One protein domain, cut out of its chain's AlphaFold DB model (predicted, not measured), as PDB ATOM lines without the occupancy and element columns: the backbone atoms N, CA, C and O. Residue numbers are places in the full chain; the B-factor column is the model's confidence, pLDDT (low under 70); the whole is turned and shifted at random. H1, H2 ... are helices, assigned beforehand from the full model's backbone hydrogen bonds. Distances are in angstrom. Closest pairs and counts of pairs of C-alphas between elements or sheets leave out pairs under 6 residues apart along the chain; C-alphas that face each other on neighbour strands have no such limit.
ATOM      1  N   ARG A   2      28.861 -97.627 -23.242       44.31
ATOM      2  CA  ARG A   2      27.844 -98.194 -22.333       44.31
ATOM      3  C   ARG A   2      27.782 -99.710 -22.533       44.31
ATOM      4  O   ARG A   2      27.682-100.163 -23.668       44.31
ATOM      5  N   VAL A   3      27.817-100.491 -21.454       47.28
ATOM      6  CA  VAL A   3      27.513-101.929 -21.532       47.28
ATOM      7  C   VAL A   3      26.001-102.064 -21.702       47.28
ATOM      8  O   VAL A   3      25.229-101.625 -20.845       47.28
ATOM      9  N   VAL A   4      25.572-102.599 -22.843       36.97
ATOM     10  CA  VAL A   4      24.151-102.789 -23.158       36.97
ATOM     11  C   VAL A   4      23.538-103.743 -22.123       36.97
ATOM     12  O   VAL A   4      24.055-104.837 -21.917       36.97
ATOM     13  N   GLY A   5      22.463-103.309 -21.449       49.38
ATOM     14  CA  GLY A   5      21.719-104.105 -20.455       49.38
ATOM     15  C   GLY A   5      21.706-103.560 -19.019       49.38
ATOM     16  O   GLY A   5      20.965-104.076 -18.187       49.38
ATOM     17  N   VAL A   6      22.463-102.500 -18.710       51.16
ATOM     18  CA  VAL A   6      22.556-101.954 -17.342       51.16
ATOM     19  C   VAL A   6      21.719-100.669 -17.187       51.16
ATOM     20  O   VAL A   6      21.898 -99.693 -17.925       51.16
ATOM     21  N   LYS A   7      20.785-100.675 -16.217       56.41
ATOM     22  CA  LYS A   7      19.888 -99.549 -15.857       56.41
ATOM     23  C   LYS A   7      20.485 -98.566 -14.830       56.41
ATOM     24  O   LYS A   7      19.797 -97.646 -14.408       56.41
ATOM     25  N   GLN A   8      21.736 -98.757 -14.415       59.75
ATOM     26  CA  GLN A   8      22.440 -97.884 -13.466       59.75
ATOM     27  C   GLN A   8      23.279 -96.822 -14.196       59.75
ATOM     28  O   GLN A   8      23.694 -97.042 -15.334       59.75
ATOM     29  N   SER A   9      23.534 -95.686 -13.535       51.34
ATOM     30  CA  SER A   9      24.447 -94.645 -14.029       51.34
ATOM     31  C   SER A   9      25.860 -95.222 -14.147       51.34
ATOM     32  O   SER A   9      26.433 -95.665 -13.151       51.34
ATOM     33  N   VAL A  10      26.397 -95.291 -15.368       58.91
ATOM     34  CA  VAL A  10      27.721 -95.872 -15.635       58.91
ATOM     35  C   VAL A  10      28.738 -94.733 -15.749       58.91
ATOM     36  O   VAL A  10      28.520 -93.835 -16.563       58.91
ATOM     37  N   PRO A  11      29.850 -94.759 -14.991       64.06
ATOM     38  CA  PRO A  11      30.908 -93.764 -15.122       64.06
ATOM     39  C   PRO A  11      31.508 -93.773 -16.534       64.06
ATOM     40  O   PRO A  11      31.727 -94.836 -17.122       64.06
ATOM     41  N   PHE A  12      31.808 -92.592 -17.074       63.97
ATOM     42  CA  PHE A  12      32.622 -92.469 -18.280       63.97
ATOM     43  C   PHE A  12      34.091 -92.703 -17.911       63.97
ATOM     44  O   PHE A  12      34.623 -92.044 -17.022       63.97
ATOM     45  N   TYR A  13      34.742 -93.649 -18.587       75.19
ATOM     46  CA  TYR A  13      36.158 -93.959 -18.388       75.19
ATOM     47  C   TYR A  13      36.986 -93.390 -19.539       75.19
ATOM     48  O   TYR A  13      36.576 -93.492 -20.698       75.19
ATOM     49  N   SER A  14      38.150 -92.821 -19.220       74.38
ATOM     50  CA  SER A  14      39.127 -92.401 -20.226       74.38
ATOM     51  C   SER A  14      39.680 -93.607 -20.991       74.38
ATOM     52  O   SER A  14      39.639 -94.747 -20.511       74.38
ATOM     53  N   LEU A  15      40.220 -93.355 -22.186       72.12
ATOM     54  CA  LEU A  15      40.819 -94.395 -23.020       72.12
ATOM     55  C   LEU A  15      41.931 -95.150 -22.272       72.12
ATOM     56  O   LEU A  15      41.967 -96.376 -22.325       72.12
ATOM     57  N   ASP A  16      42.756 -94.446 -21.495       71.94
ATOM     58  CA  ASP A  16      43.842 -95.045 -20.712       71.94
ATOM     59  C   ASP A  16      43.333 -96.028 -19.659       71.94
ATOM     60  O   ASP A  16      43.909 -97.103 -19.474       71.94
ATOM     61  N   ILE A  17      42.219 -95.703 -18.996       77.06
ATOM     62  CA  ILE A  17      41.588 -96.604 -18.028       77.06
ATOM     63  C   ILE A  17      41.037 -97.839 -18.749       77.06
ATOM     64  O   ILE A  17      41.227 -98.962 -18.280       77.06
ATOM     65  N   ILE A  18      40.401 -97.657 -19.908       77.62
ATOM     66  CA  ILE A  18      39.839 -98.757 -20.702       77.62
ATOM     67  C   ILE A  18      40.947 -99.701 -21.188       77.62
ATOM     68  O   ILE A  18      40.817-100.918 -21.045       77.62
ATOM     69  N   ILE A  19      42.051 -99.157 -21.706       75.81
ATOM     70  CA  ILE A  19      43.221 -99.932 -22.135       75.81
ATOM     71  C   ILE A  19      43.821-100.665 -20.931       75.81
ATOM     72  O   ILE A  19      43.992-101.884 -20.974       75.81
ATOM     73  N   SER A  20      44.052 -99.963 -19.819       79.44
ATOM     74  CA  SER A  20      44.631-100.539 -18.599       79.44
ATOM     75  C   SER A  20      43.812-101.713 -18.059       79.44
ATOM     76  O   SER A  20      44.360-102.767 -17.730       79.44
ATOM     77  N   VAL A  21      42.485-101.570 -18.009       79.69
ATOM     78  CA  VAL A  21      41.582-102.643 -17.575       79.69
ATOM     79  C   VAL A  21      41.560-103.781 -18.597       79.69
ATOM     80  O   VAL A  21      41.690-104.944 -18.218       79.69
ATOM     81  N   GLY A  22      41.466-103.481 -19.894       78.31
ATOM     82  CA  GLY A  22      41.425-104.490 -20.956       78.31
ATOM     83  C   GLY A  22      42.673-105.382 -21.015       78.31
ATOM     84  O   GLY A  22      42.571-106.589 -21.268       78.31
ATOM     85  N   TYR A  23      43.848-104.833 -20.695       80.44
ATOM     86  CA  TYR A  23      45.081-105.616 -20.580       80.44
ATOM     87  C   TYR A  23      45.165-106.434 -19.282       80.44
ATOM     88  O   TYR A  23      45.769-107.506 -19.285       80.44
ATOM     89  N   ARG A  24      44.518-105.991 -18.196       82.12
ATOM     90  CA  ARG A  24      44.591-106.633 -16.871       82.12
ATOM     91  C   ARG A  24      43.519-107.702 -16.627       82.12
ATOM     92  O   ARG A  24      43.714-108.583 -15.790       82.12
ATOM     93  N   VAL A  25      42.394-107.663 -17.345       85.19
ATOM     94  CA  VAL A  25      41.279-108.607 -17.161       85.19
ATOM     95  C   VAL A  25      41.555-109.961 -17.831       85.19
ATOM     96  O   VAL A  25      41.887-110.059 -19.019       85.19
ATOM     97  N   LYS A  26      41.344-111.042 -17.072       81.19
ATOM     98  CA  LYS A  26      41.521-112.433 -17.513       81.19
ATOM     99  C   LYS A  26      40.181-113.056 -17.939       81.19
ATOM    100  O   LYS A  26      39.643-113.918 -17.257       81.19
ATOM    101  N   SER A  27      39.629-112.591 -19.062       86.81
ATOM    102  CA  SER A  27      38.385-113.110 -19.663       86.81
ATOM    103  C   SER A  27      38.539-113.351 -21.170       86.81
ATOM    104  O   SER A  27      39.442-112.788 -21.791       86.81
ATOM    105  N   GLN A  28      37.645-114.148 -21.772       80.12
ATOM    106  CA  GLN A  28      37.612-114.364 -23.231       80.12
ATOM    107  C   GLN A  28      37.459-113.041 -23.998       80.12
ATOM    108  O   GLN A  28      38.196-112.773 -24.944       80.12
ATOM    109  N   ASN A  29      36.585-112.154 -23.517       75.44
ATOM    110  CA  ASN A  29      36.414-110.817 -24.088       75.44
ATOM    111  C   ASN A  29      37.681-109.958 -23.938       75.44
ATOM    112  O   ASN A  29      38.030-109.223 -24.857       75.44
ATOM    113  N   GLY A  30      38.418-110.093 -22.829       80.81
ATOM    114  CA  GLY A  30      39.721-109.446 -22.648       80.81
ATOM    115  C   GLY A  30      40.785-109.964 -23.623       80.81
ATOM    116  O   GLY A  30      41.605-109.191 -24.110       80.81
ATOM    117  N   VAL A  31      40.754-111.257 -23.973       82.50
ATOM    118  CA  VAL A  31      41.632-111.831 -25.011       82.50
ATOM    119  C   VAL A  31      41.304-111.249 -26.389       82.50
ATOM    120  O   VAL A  31      42.224-110.869 -27.111       82.50
ATOM    121  N   ILE A  32      40.019-111.142 -26.745       81.31
ATOM    122  CA  ILE A  32      39.576-110.532 -28.012       81.31
ATOM    123  C   ILE A  32      39.992-109.057 -28.069       81.31
ATOM    124  O   ILE A  32      40.571-108.627 -29.064       81.31
ATOM    125  N   PHE A  33      39.771-108.308 -26.985       82.50
ATOM    126  CA  PHE A  33      40.185-106.910 -26.881       82.50
ATOM    127  C   PHE A  33      41.694-106.745 -27.080       82.50
ATOM    128  O   PHE A  33      42.104-105.920 -27.888       82.50
ATOM    129  N   ARG A  34      42.526-107.555 -26.411       85.31
ATOM    130  CA  ARG A  34      43.986-107.489 -26.582       85.31
ATOM    131  C   ARG A  34      44.412-107.811 -28.010       85.31
ATOM    132  O   ARG A  34      45.265-107.118 -28.542       85.31
ATOM    133  N   LYS A  35      43.811-108.819 -28.654       83.56
ATOM    134  CA  LYS A  35      44.090-109.121 -30.069       83.56
ATOM    135  C   LYS A  35      43.770-107.927 -30.971       83.56
ATOM    136  O   LYS A  35      44.587-107.572 -31.814       83.56
ATOM    137  N   TRP A  36      42.615-107.299 -30.765       84.25
ATOM    138  CA  TRP A  36      42.210-106.112 -31.513       84.25
ATOM    139  C   TRP A  36      43.138-104.915 -31.244       84.25
ATOM    140  O   TRP A  36      43.680-104.350 -32.188       84.25
ATOM    141  N   ALA A  37      43.397-104.580 -29.977       82.44
ATOM    142  CA  ALA A  37      44.245-103.453 -29.587       82.44
ATOM    143  C   ALA A  37      45.683-103.612 -30.105       82.44
ATOM    144  O   ALA A  37      46.243-102.677 -30.671       82.44
ATOM    145  N   THR A  38      46.253-104.816 -29.995       83.81
ATOM    146  CA  THR A  38      47.578-105.119 -30.547       83.81
ATOM    147  C   THR A  38      47.602-104.992 -32.070       83.81
ATOM    148  O   THR A  38      48.584-104.491 -32.602       83.81
ATOM    149  N   SER A  39      46.535-105.381 -32.780       83.50
ATOM    150  CA  SER A  39      46.444-105.180 -34.234       83.50
ATOM    151  C   SER A  39      46.463-103.700 -34.607       83.50
ATOM    152  O   SER A  39      47.194-103.319 -35.513       83.50
ATOM    153  N   ILE A  40      45.710-102.861 -33.889       76.88
ATOM    154  CA  ILE A  40      45.670-101.411 -34.129       76.88
ATOM    155  C   ILE A  40      47.034-100.771 -33.862       76.88
ATOM    156  O   ILE A  40      47.503 -99.980 -34.673       76.88
ATOM    157  N   LEU A  41      47.690-101.133 -32.755       78.75
ATOM    158  CA  LEU A  41      49.035-100.648 -32.432       78.75
ATOM    159  C   LEU A  41      50.065-101.097 -33.472       78.75
ATOM    160  O   LEU A  41      50.911-100.309 -33.877       78.75
ATOM    161  N   HIS A  42      49.983-102.345 -33.927       79.81
ATOM    162  CA  HIS A  42      50.852-102.877 -34.970       79.81
ATOM    163  C   HIS A  42      50.651-102.153 -36.308       79.81
ATOM    164  O   HIS A  42      51.627-101.750 -36.937       79.81
ATOM    165  N   ASP A  43      49.400-101.927 -36.715       74.00
ATOM    166  CA  ASP A  43      49.079-101.140 -37.907       74.00
ATOM    167  C   ASP A  43      49.617 -99.706 -37.796       74.00
ATOM    168  O   ASP A  43      50.256 -99.230 -38.732       74.00
ATOM    169  N   PHE A  44      49.459 -99.056 -36.638       74.00
ATOM    170  CA  PHE A  44      50.039 -97.736 -36.371       74.00
ATOM    171  C   PHE A  44      51.571 -97.733 -36.444       74.00
ATOM    172  O   PHE A  44      52.140 -96.821 -37.032       74.00
ATOM    173  N   MET A  45      52.246 -98.737 -35.878       70.12
ATOM    174  CA  MET A  45      53.712 -98.816 -35.894       70.12
ATOM    175  C   MET A  45      54.278 -99.037 -37.299       70.12
ATOM    176  O   MET A  45      55.341 -98.514 -37.610       70.12
ATOM    177  N   ILE A  46      53.587 -99.810 -38.142       73.19
ATOM    178  CA  ILE A  46      54.056-100.106 -39.504       73.19
ATOM    179  C   ILE A  46      53.705 -98.982 -40.475       73.19
ATOM    180  O   ILE A  46      54.516 -98.628 -41.326       73.19
ATOM    181  N   LYS A  47      52.481 -98.454 -40.392       73.06
ATOM    182  CA  LYS A  47      51.935 -97.541 -41.405       73.06
ATOM    183  C   LYS A  47      52.005 -96.077 -40.975       73.06
ATOM    184  O   LYS A  47      51.876 -95.203 -41.820       73.06
ATOM    185  N   GLY A  48      52.195 -95.799 -39.684       60.16
ATOM    186  CA  GLY A  48      52.105 -94.457 -39.098       60.16
ATOM    187  C   GLY A  48      50.671 -94.007 -38.789       60.16
ATOM    188  O   GLY A  48      50.474 -92.940 -38.216       60.16
ATOM    189  N   TYR A  49      49.663 -94.811 -39.147       62.50
ATOM    190  CA  TYR A  49      48.239 -94.529 -38.956       62.50
ATOM    191  C   TYR A  49      47.435 -95.841 -38.886       62.50
ATOM    192  O   TYR A  49      47.836 -96.848 -39.471       62.50
ATOM    193  N   ALA A  50      46.285 -95.846 -38.203       68.06
ATOM    194  CA  ALA A  50      45.315 -96.943 -38.284       68.06
ATOM    195  C   ALA A  50      44.038 -96.493 -38.995       68.06
ATOM    196  O   ALA A  50      43.485 -95.432 -38.711       68.06
ATOM    197  N   VAL A  51      43.559 -97.334 -39.909       63.50
ATOM    198  CA  VAL A  51      42.412 -97.049 -40.773       63.50
ATOM    199  C   VAL A  51      41.236 -97.934 -40.415       63.50
ATOM    200  O   VAL A  51      41.368 -99.149 -40.271       63.50
ATOM    201  N   ASN A  52      40.048 -97.339 -40.363       68.38
ATOM    202  CA  ASN A  52      38.810 -98.098 -40.304       68.38
ATOM    203  C   ASN A  52      38.420 -98.580 -41.711       68.38
ATOM    204  O   ASN A  52      37.689 -97.903 -42.434       68.38
TER     205      ASN A  52
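Overview. This is residues 2 to 52 of the 250 residues of the protein "Phosphoribosylaminoimidazolesuccinocarboxamide synthase" of Holdemanella biformis (UniProt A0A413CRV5). The long helix H2 and the shorter helix H1 make an open V, joined by a tight turn and meeting near the end of H1 and the beginning of H2. A long strip with no named element, residues 2 to 14, leads into H1, and its residues 3 to 9 stick out from the rest; at the far end of H2, residues 48 to 52 fold back. The printed part has 51 residues with two named helices, H1 then H2, and no named strand; the class is all helix. The whole is loose, with a radius of gyration of the C-alphas of 13.5 A, and elongated, spanning 41 by 21 by 18 A.

Arrangement. H2, residues 28 to 47, touches H1, residues 15 to 24, with its residues 30 to 34 alone. The closest C-alphas of the two helices are those of Gly 22 and Gly 30, 5.5 A apart. Their lines stand at a steep tilt of 57 degrees, and they run opposite ways. In H1 and H2 every O i to N i+4 pair is within hydrogen-bond range.

Along the chain. H2 measures 28.6 A from its first to its last C-alpha, from C-alpha 28 at (37.612, -114.364, -23.231) to C-alpha 47 at (51.935, -97.541, -41.405). H1 measures 14.2 A and begins at C-alpha 15, at (40.819, -94.395, -23.020).

Size, cuts and confidence. The two C-alphas farthest apart are those of Lys 7 and Ile 46, at 41.6 A. Residues 3 to 9 stand free, as do residues 13 to 18, of which 15 to 18 belong to H1. The printed part has no cut, and the link from H1 to H2, three residues, is tight. The mean pLDDT of the printed part is 71.9; the model's confidence is low, under 70, at residues 2 to 12 and 48 to 52.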